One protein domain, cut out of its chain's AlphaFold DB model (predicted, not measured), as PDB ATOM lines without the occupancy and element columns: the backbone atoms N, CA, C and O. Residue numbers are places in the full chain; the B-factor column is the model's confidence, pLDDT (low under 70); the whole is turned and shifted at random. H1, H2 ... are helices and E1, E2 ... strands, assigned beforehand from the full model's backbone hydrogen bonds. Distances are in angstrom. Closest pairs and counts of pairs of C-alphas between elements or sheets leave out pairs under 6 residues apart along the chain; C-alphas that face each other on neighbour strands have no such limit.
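This is residues 67 to 135 of the 135 residues of an uncharacterized protein of Flammeovirga pectinis (UniProt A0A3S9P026). With little regular structure, this is a small right-handed strand-helix-strand unit, two parallel strands, E1 and E2, side by side with helix H1 between them in the chain and packed near E2; residues 67 to 76 stick out. The printed part has 69 residues, 26 of them in named elements, in the order E1, H1, E2, class mixed. It is loose, with a radius of gyration of the C-alphas of 14.1 A, and flat, spanning 35 by 34 by 17 A.

Strands E1, residues 88 to 93, and E2, residues 119 to 124, are parallel at 19 degrees; N 90 and O 120 are 2.8 A apart, within hydrogen-bond range. The closest C-alphas of helix H1, residues 102 to 115, and E2 are those of Tyr 113 and Leu 119, 6.6 A apart. In H1, 7 of 10 O i to N i+4 pairs are within hydrogen-bond range.

E1 begins at C-alpha 88 (21.603, -10.961, 20.762). H1 is 20.3 A long. E2 ends at C-alpha 124 (25.607, -6.129, 6.247).

The farthest C-alphas, Glu 69 and Phe 135, are 41.2 A apart. The printed part has no cut and no long link; residues 131 to 135 are under pLDDT 70.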
ATOM      1  N   ASP A  67      22.215  12.120   8.299       95.94
ATOM      2  CA  ASP A  67      20.889  12.712   8.429       95.94
ATOM      3  C   ASP A  67      20.113  12.009   9.562       95.94
ATOM      4  O   ASP A  67      19.827  10.813   9.436       95.94
ATOM      5  N   PRO A  68      19.791  12.693  10.675       93.62
ATOM      6  CA  PRO A  68      19.082  12.081  11.797       93.62
ATOM      7  C   PRO A  68      17.621  11.728  11.477       93.62
ATOM      8  O   PRO A  68      17.065  10.843  12.126       93.62
ATOM      9  N   GLU A  69      17.007  12.345  10.463       94.62
ATOM     10  CA  GLU A  69      15.641  12.006  10.045       94.62
ATOM     11  C   GLU A  69      15.592  10.646   9.341       94.62
ATOM     12  O   GLU A  69      14.623   9.885   9.478       94.62
ATOM     13  N   ILE A  70      16.681  10.311   8.641       94.12
ATOM     14  CA  ILE A  70      16.892   9.015   7.993       94.12
ATOM     15  C   ILE A  70      17.401   7.982   9.011       94.12
ATOM     16  O   ILE A  70      16.838   6.889   9.124       94.12
ATOM     17  N   PHE A  71      18.449   8.313   9.772       93.88
ATOM     18  CA  PHE A  71      19.117   7.409  10.715       93.88
ATOM     19  C   PHE A  71      18.636   7.632  12.152       93.88
ATOM     20  O   PHE A  71      19.343   8.191  12.990       93.88
ATOM     21  N   LYS A  72      17.434   7.132  12.441       93.00
ATOM     22  CA  LYS A  72      16.826   7.157  13.777       93.00
ATOM     23  C   LYS A  72      16.664   5.769  14.378       93.00
ATOM     24  O   LYS A  72      16.563   4.772  13.662       93.00
ATOM     25  N   VAL A  73      16.602   5.719  15.708       92.00
ATOM     26  CA  VAL A  73      16.329   4.485  16.451       92.00
ATOM     27  C   VAL A  73      14.955   3.958  16.048       92.00
ATOM     28  O   VAL A  73      13.959   4.678  16.091       92.00
ATOM     29  N   LYS A  74      14.911   2.689  15.648       88.94
ATOM     30  CA  LYS A  74      13.678   1.965  15.353       88.94
ATOM     31  C   LYS A  74      13.687   0.648  16.106       88.94
ATOM     32  O   LYS A  74      14.725  -0.002  16.212       88.94
ATOM     33  N   HIS A  75      12.516   0.247  16.590       87.25
ATOM     34  CA  HIS A  75      12.322  -1.124  17.030       87.25
ATOM     35  C   HIS A  75      12.368  -2.034  15.807       87.25
ATOM     36  O   HIS A  75      11.646  -1.822  14.834       87.25
ATOM     37  N   ILE A  76      13.265  -3.011  15.853       86.00
ATOM     38  CA  ILE A  76      13.419  -4.014  14.808       86.00
ATOM     39  C   ILE A  76      12.670  -5.255  15.272       86.00
ATOM     40  O   ILE A  76      12.950  -5.778  16.353       86.00
ATOM     41  N   ASP A  77      11.745  -5.735  14.446       90.38
ATOM     42  CA  ASP A  77      11.163  -7.052  14.647       90.38
ATOM     43  C   ASP A  77      12.168  -8.124  14.212       90.38
ATOM     44  O   ASP A  77      12.304  -8.450  13.032       90.38
ATOM     45  N   LYS A  78      12.884  -8.667  15.197       91.12
ATOM     46  CA  LYS A  78      13.855  -9.750  15.009       91.12
ATOM     47  C   LYS A  78      13.229 -10.987  14.358       91.12
ATOM     48  O   LYS A  78      13.896 -11.634  13.555       91.12
ATOM     49  N   ILE A  79      11.959 -11.272  14.655       93.06
ATOM     50  CA  ILE A  79      11.265 -12.475  14.182       93.06
ATOM     51  C   ILE A  79      11.057 -12.401  12.673       93.06
ATOM     52  O   ILE A  79      11.362 -13.361  11.969       93.06
ATOM     53  N   SER A  80      10.649 -11.236  12.158       93.06
ATOM     54  CA  SER A  80      10.528 -11.005  10.709       93.06
ATOM     55  C   SER A  80      11.839 -11.197   9.932       93.06
ATOM     56  O   SER A  80      11.816 -11.457   8.733       93.06
ATOM     57  N   LEU A  81      12.984 -11.095  10.616       90.19
ATOM     58  CA  LEU A  81      14.322 -11.269  10.051       90.19
ATOM     59  C   LEU A  81      14.893 -12.682  10.274       90.19
ATOM     60  O   LEU A  81      16.052 -12.922   9.947       90.19
ATOM     61  N   GLY A  82      14.102 -13.609  10.826       93.94
ATOM     62  CA  GLY A  82      14.511 -14.994  11.080       93.94
ATOM     63  C   GLY A  82      15.286 -15.217  12.384       93.94
ATOM     64  O   GLY A  82      15.878 -16.280  12.555       93.94
ATOM     65  N   PHE A  83      15.289 -14.247  13.302       94.94
ATOM     66  CA  PHE A  83      15.911 -14.360  14.627       94.94
ATOM     67  C   PHE A  83      14.863 -14.580  15.722       94.94
ATOM     68  O   PHE A  83      13.696 -14.221  15.567       94.94
ATOM     69  N   THR A  84      15.273 -15.118  16.869       95.00
ATOM     70  CA  THR A  84      14.381 -15.243  18.031       95.00
ATOM     71  C   THR A  84      14.396 -13.978  18.896       95.00
ATOM     72  O   THR A  84      15.180 -13.045  18.685       95.00
ATOM     73  N   LYS A  85      13.510 -13.909  19.899       91.62
ATOM     74  CA  LYS A  85      13.497 -12.779  20.845       91.62
ATOM     75  C   LYS A  85      14.742 -12.777  21.737       91.62
ATOM     76  O   LYS A  85      15.225 -11.706  22.109       91.62
ATOM     77  N   GLU A  86      15.258 -13.964  22.029       94.38
ATOM     78  CA  GLU A  86      16.409 -14.245  22.886       94.38
ATOM     79  C   GLU A  86      17.745 -13.969  22.182       94.38
ATOM     80  O   GLU A  86      18.761 -13.778  22.854       94.38
ATOM     81  N   ASP A  87      17.751 -13.918  20.845       94.44
ATOM     82  CA  ASP A  87      18.958 -13.650  20.071       94.44
ATOM     83  C   ASP A  87      19.529 -12.257  20.378       94.44
ATOM     84  O   ASP A  87      18.838 -11.233  20.350       94.44
ATOM     85  N   ILE A  88      20.837 -12.200  20.617       93.75
ATOM     86  CA  ILE A  88      21.603 -10.961  20.762       93.75
ATOM     87  C   ILE A  88      22.345 -10.732  19.454       93.75
ATOM     88  O   ILE A  88      23.160 -11.554  19.049       93.75
ATOM     89  N   LEU A  89      22.075  -9.612  18.790       93.44
ATOM     90  CA  LEU A  89      22.631  -9.332  17.471       93.44
ATOM     91  C   LEU A  89      23.848  -8.409  17.591       93.44
ATOM     92  O   LEU A  89      23.727  -7.262  18.022       93.44
ATOM     93  N   LEU A  90      25.011  -8.902  17.173       94.06
ATOM     94  CA  LEU A  90      26.207  -8.106  16.918       94.06
ATOM     95  C   LEU A  90      26.218  -7.755  15.428       94.06
ATOM     96  O   LEU A  90      26.564  -8.587  14.591       94.06
ATOM     97  N   ILE A  91      25.802  -6.537  15.092       92.56
ATOM     98  CA  ILE A  91      25.633  -6.106  13.700       92.56
ATOM     99  C   ILE A  91      26.803  -5.215  13.289       92.56
ATOM    100  O   ILE A  91      27.134  -4.248  13.973       92.56
ATOM    101  N   THR A  92      27.392  -5.504  12.133       92.50
ATOM    102  CA  THR A  92      28.379  -4.638  11.482       92.50
ATOM    103  C   THR A  92      27.934  -4.295  10.067       92.50
ATOM    104  O   THR A  92      27.330  -5.117   9.376       92.50
ATOM    105  N   THR A  93      28.205  -3.062   9.639       92.00
ATOM    106  CA  THR A  93      27.795  -2.550   8.328       92.00
ATOM    107  C   THR A  93      28.992  -2.010   7.545       92.00
ATOM    108  O   THR A  93      29.927  -1.432   8.109       92.00
ATOM    109  N   GLY A  94      28.963  -2.179   6.224       88.12
ATOM    110  CA  GLY A  94      29.954  -1.635   5.296       88.12
ATOM    111  C   GLY A  94      30.738  -2.702   4.536       88.12
ATOM    112  O   GLY A  94      30.434  -3.889   4.593       88.12
ATOM    113  N   ARG A  95      31.755  -2.265   3.779       86.81
ATOM    114  CA  ARG A  95      32.524  -3.164   2.907       86.81
ATOM    115  C   ARG A  95      33.309  -4.211   3.694       86.81
ATOM    116  O   ARG A  95      34.144  -3.844   4.528       86.81
ATOM    117  N   LEU A  96      33.124  -5.483   3.341       86.31
ATOM    118  CA  LEU A  96      33.949  -6.593   3.819       86.31
ATOM    119  C   LEU A  96      35.377  -6.447   3.281       86.31
ATOM    120  O   LEU A  96      35.672  -6.765   2.132       86.31
ATOM    121  N   SER A  97      36.249  -5.890   4.119       84.00
ATOM    122  CA  SER A  97      37.636  -5.566   3.785       84.00
ATOM    123  C   SER A  97      38.535  -5.739   5.005       84.00
ATOM    124  O   SER A  97      38.139  -5.411   6.123       84.00
ATOM    125  N   ASN A  98      39.764  -6.210   4.809       82.44
ATOM    126  CA  ASN A  98      40.696  -6.535   5.890       82.44
ATOM    127  C   ASN A  98      40.916  -5.351   6.838       82.44
ATOM    128  O   ASN A  98      41.079  -5.532   8.040       82.44
ATOM    129  N   ILE A  99      40.865  -4.124   6.310       83.81
ATOM    130  CA  ILE A  99      41.024  -2.899   7.097       83.81
ATOM    131  C   ILE A  99      39.895  -2.679   8.115       83.81
ATOM    132  O   ILE A  99      40.075  -1.956   9.090       83.81
ATOM    133  N   LYS A 100      38.730  -3.297   7.896       85.25
ATOM    134  CA  LYS A 100      37.584  -3.277   8.810       85.25
ATOM    135  C   LYS A 100      37.669  -4.355   9.890       85.25
ATOM    136  O   LYS A 100      36.795  -4.404  10.743       85.25
ATOM    137  N   GLY A 101      38.709  -5.192   9.870       88.38
ATOM    138  CA  GLY A 101      38.988  -6.145  10.944       88.38
ATOM    139  C   GLY A 101      37.965  -7.273  11.069       88.38
ATOM    140  O   GLY A 101      37.842  -7.856  12.141       88.38
ATOM    141  N   TRP A 102      37.240  -7.609   9.997       89.19
ATOM    142  CA  TRP A 102      36.202  -8.647  10.037       89.19
ATOM    143  C   TRP A 102      36.749 -10.009  10.483       89.19
ATOM    144  O   TRP A 102      36.057 -10.737  11.184       89.19
ATOM    145  N   ARG A 103      38.007 -10.336  10.152       88.75
ATOM    146  CA  ARG A 103      38.636 -11.595  10.571       88.75
ATOM    147  C   ARG A 103      38.773 -11.684  12.089       88.75
ATOM    148  O   ARG A 103      38.398 -12.694  12.665       88.75
ATOM    149  N   LEU A 104      39.220 -10.599  12.725       91.31
ATOM    150  CA  LEU A 104      39.282 -10.511  14.184       91.31
ATOM    151  C   LEU A 104      37.886 -10.677  14.796       91.31
ATOM    152  O   LEU A 104      37.741 -11.417  15.758       91.31
ATOM    153  N   LEU A 105      36.860 -10.044  14.214       92.38
ATOM    154  CA  LEU A 105      35.479 -10.197  14.686       92.38
ATOM    155  C   LEU A 105      35.002 -11.652  14.613       92.38
ATOM    156  O   LEU A 105      34.403 -12.129  15.571       92.38
ATOM    157  N   ILE A 106      35.279 -12.359  13.514       91.62
ATOM    158  CA  ILE A 106      34.928 -13.780  13.369       91.62
ATOM    159  C   ILE A 106      35.697 -14.633  14.380       91.62
ATOM    160  O   ILE A 106      35.090 -15.463  15.050       91.62
ATOM    161  N   ASP A 107      37.007 -14.427  14.516       92.25
ATOM    162  CA  ASP A 107      37.841 -15.202  15.438       92.25
ATOM    163  C   ASP A 107      37.400 -14.994  16.897       92.25
ATOM    164  O   ASP A 107      37.236 -15.964  17.636       92.25
ATOM    165  N   SER A 108      37.103 -13.754  17.297       92.81
ATOM    166  CA  SER A 108      36.520 -13.453  18.610       92.81
ATOM    167  C   SER A 108      35.134 -14.077  18.780       92.81
ATOM    168  O   SER A 108      34.858 -14.690  19.808       92.81
ATOM    169  N   TYR A 109      34.274 -13.981  17.764       94.62
ATOM    170  CA  TYR A 109      32.932 -14.558  17.806       94.62
ATOM    171  C   TYR A 109      32.960 -16.079  17.955       94.62
ATOM    172  O   TYR A 109      32.158 -16.617  18.709       94.62
ATOM    173  N   ARG A 110      33.892 -16.785  17.302       91.75
ATOM    174  CA  ARG A 110      34.034 -18.246  17.436       91.75
ATOM    175  C   ARG A 110      34.291 -18.677  18.876       91.75
ATOM    176  O   ARG A 110      33.759 -19.702  19.291       91.75
ATOM    177  N   ILE A 111      35.080 -17.903  19.620       91.75
ATOM    178  CA  ILE A 111      35.354 -18.161  21.037       91.75
ATOM    179  C   ILE A 111      34.068 -17.963  21.849       91.75
ATOM    180  O   ILE A 111      33.656 -18.854  22.583       91.75
ATOM    181  N   THR A 112      33.382 -16.833  21.658       92.12
ATOM    182  CA  THR A 112      32.172 -16.495  22.426       92.12
ATOM    183  C   THR A 112      30.954 -17.344  22.053       92.12
ATOM    184  O   THR A 112      30.074 -17.556  22.882       92.12
ATOM    185  N   TYR A 113      30.877 -17.853  20.823       90.44
ATOM    186  CA  TYR A 113      29.749 -18.655  20.348       90.44
ATOM    187  C   TYR A 113      29.584 -19.958  21.143       90.44
ATOM    188  O   TYR A 113      28.456 -20.386  21.377       90.44
ATOM    189  N   LEU A 114      30.694 -20.551  21.602       87.19
ATOM    190  CA  LEU A 114      30.670 -21.743  22.455       87.19
ATOM    191  C   LEU A 114      30.018 -21.470  23.817       87.19
ATOM    192  O   LEU A 114      29.356 -22.344  24.367       87.19
ATOM    193  N   GLU A 115      30.170 -20.255  24.340       92.12
ATOM    194  CA  GLU A 115      29.614 -19.841  25.631       92.12
ATOM    195  C   GLU A 115      28.195 -19.270  25.499       92.12
ATOM    196  O   GLU A 115      27.393 -19.353  26.429       92.12
ATOM    197  N   LYS A 116      27.868 -18.669  24.346       92.88
ATOM    198  CA  LYS A 116      26.598 -17.971  24.130       92.88
ATOM    199  C   LYS A 116      26.036 -18.184  22.716       92.88
ATOM    200  O   LYS A 116      26.132 -17.286  21.878       92.88
ATOM    201  N   PRO A 117      25.354 -19.316  22.457       90.88
ATOM    202  CA  PRO A 117      24.802 -19.642  21.132       90.88
ATOM    203  C   PRO A 117      23.705 -18.686  20.622       90.88
ATOM    204  O   PRO A 117      23.407 -18.652  19.422       90.88
ATOM    205  N   THR A 118      23.089 -17.912  21.524       95.25
ATOM    206  CA  THR A 118      22.108 -16.864  21.192       95.25
ATOM    207  C   THR A 118      22.760 -15.582  20.672       95.25
ATOM    208  O   THR A 118      22.075 -14.717  20.136       95.25
ATOM    209  N   LEU A 119      24.081 -15.424  20.796       95.69
ATOM    210  CA  LEU A 119      24.793 -14.331  20.143       95.69
ATOM    211  C   LEU A 119      24.884 -14.630  18.642       95.69
ATOM    212  O   LEU A 119      25.405 -15.672  18.259       95.69
ATOM    213  N   LYS A 120      24.414 -13.713  17.794       94.56
ATOM    214  CA  LYS A 120      24.504 -13.796  16.331       94.56
ATOM    215  C   LYS A 120      25.355 -12.649  15.802       94.56
ATOM    216  O   LYS A 120      25.040 -11.483  16.039       94.56
ATOM    217  N   LEU A 121      26.418 -12.967  15.068       94.31
ATOM    218  CA  LEU A 121      27.211 -11.986  14.325       94.31
ATOM    219  C   LEU A 121      26.628 -11.817  12.915       94.31
ATOM    220  O   LEU A 121      26.561 -12.777  12.152       94.31
ATOM    221  N   VAL A 122      26.216 -10.593  12.575       92.94
ATOM    222  CA  VAL A 122      25.565 -10.254  11.302       92.94
ATOM    223  C   VAL A 122      26.404  -9.228  10.545       92.94
ATOM    224  O   VAL A 122      26.641  -8.119  11.030       92.94
ATOM    225  N   PHE A 123      26.821  -9.586   9.330       92.31
ATOM    226  CA  PHE A 123      27.500  -8.687   8.400       92.31
ATOM    227  C   PHE A 123      26.506  -8.137   7.375       92.31
ATOM    228  O   PHE A 123      25.838  -8.903   6.687       92.31
ATOM    229  N   ILE A 124      26.429  -6.812   7.251       91.38
ATOM    230  CA  ILE A 124      25.607  -6.129   6.247       91.38
ATOM    231  C   ILE A 124      26.519  -5.359   5.293       91.38
ATOM    232  O   ILE A 124      27.040  -4.288   5.621       91.38
ATOM    233  N   GLY A 125      26.684  -5.892   4.088       88.25
ATOM    234  CA  GLY A 125      27.476  -5.286   3.025       88.25
ATOM    235  C   GLY A 125      28.282  -6.323   2.249       88.25
ATOM    236  O   GLY A 125      28.486  -7.439   2.711       88.25
ATOM    237  N   SER A 126      28.748  -5.924   1.072       86.00
ATOM    238  CA  SER A 126      29.628  -6.704   0.199       86.00
ATOM    239  C   SER A 126      31.018  -6.079   0.144       86.00
ATOM    240  O   SER A 126      31.206  -4.907   0.495       86.00
ATOM    241  N   GLY A 127      32.033  -6.826  -0.278       84.94
ATOM    242  CA  GLY A 127      33.385  -6.275  -0.343       84.94
ATOM    243  C   GLY A 127      34.416  -7.201  -0.958       84.94
ATOM    244  O   GLY A 127      34.134  -8.340  -1.307       84.94
ATOM    245  N   GLU A 128      35.641  -6.697  -1.094       79.50
ATOM    246  CA  GLU A 128      36.735  -7.427  -1.739       79.50
ATOM    247  C   GLU A 128      37.116  -8.751  -1.057       79.50
ATOM    248  O   GLU A 128      37.758  -9.595  -1.681       79.50
ATOM    249  N   ASP A 129      36.744  -8.927   0.210       80.75
ATOM    250  CA  ASP A 129      37.061 -10.126   0.980       80.75
ATOM    251  C   ASP A 129      35.912 -11.138   1.035       80.75
ATOM    252  O   ASP A 129      36.097 -12.215   1.587       80.75
ATOM    253  N   GLU A 130      34.759 -10.836   0.435       77.31
ATOM    254  CA  GLU A 130      33.566 -11.695   0.456       77.31
ATOM    255  C   GLU A 130      33.828 -13.096  -0.118       77.31
ATOM    256  O   GLU A 130      33.350 -14.092   0.415       77.31
ATOM    257  N   TYR A 131      34.654 -13.182  -1.165       69.75
ATOM    258  CA  TYR A 131      35.003 -14.443  -1.832       69.75
ATOM    259  C   TYR A 131      36.325 -15.044  -1.365       69.75
ATOM    260  O   TYR A 131      36.769 -16.065  -1.899       69.75
ATOM    261  N   LYS A 132      37.007 -14.418  -0.399       68.19
ATOM    262  CA  LYS A 132      38.187 -15.052   0.178       68.19
ATOM    263  C   LYS A 132      37.689 -16.234   0.985       68.19
ATOM    264  O   LYS A 132      36.979 -16.045   1.965       68.19
ATOM    265  N   ARG A 133      38.053 -17.445   0.551       48.41
ATOM    266  CA  ARG A 133      37.790 -18.662   1.318       48.41
ATOM    267  C   ARG A 133      38.360 -18.474   2.716       48.41
ATOM    268  O   ARG A 133      39.571 -18.380   2.914       48.41
ATOM    269  N   ILE A 134      37.447 -18.320   3.653       51.50
ATOM    270  CA  ILE A 134      37.675 -18.502   5.069       51.50
ATOM    271  C   ILE A 134      37.264 -19.956   5.263       51.50
ATOM    272  O   ILE A 134      36.157 -20.297   4.853       51.50
ATOM    273  N   PHE A 135      38.173 -20.764   5.814       41.91
ATOM    274  CA  PHE A 135      38.230 -22.236   5.806       41.91
ATOM    275  C   PHE A 135      38.980 -22.823   4.601       41.91
ATOM    276  O   PHE A 135      38.473 -22.786   3.458       41.91
TER     277      PHE A 135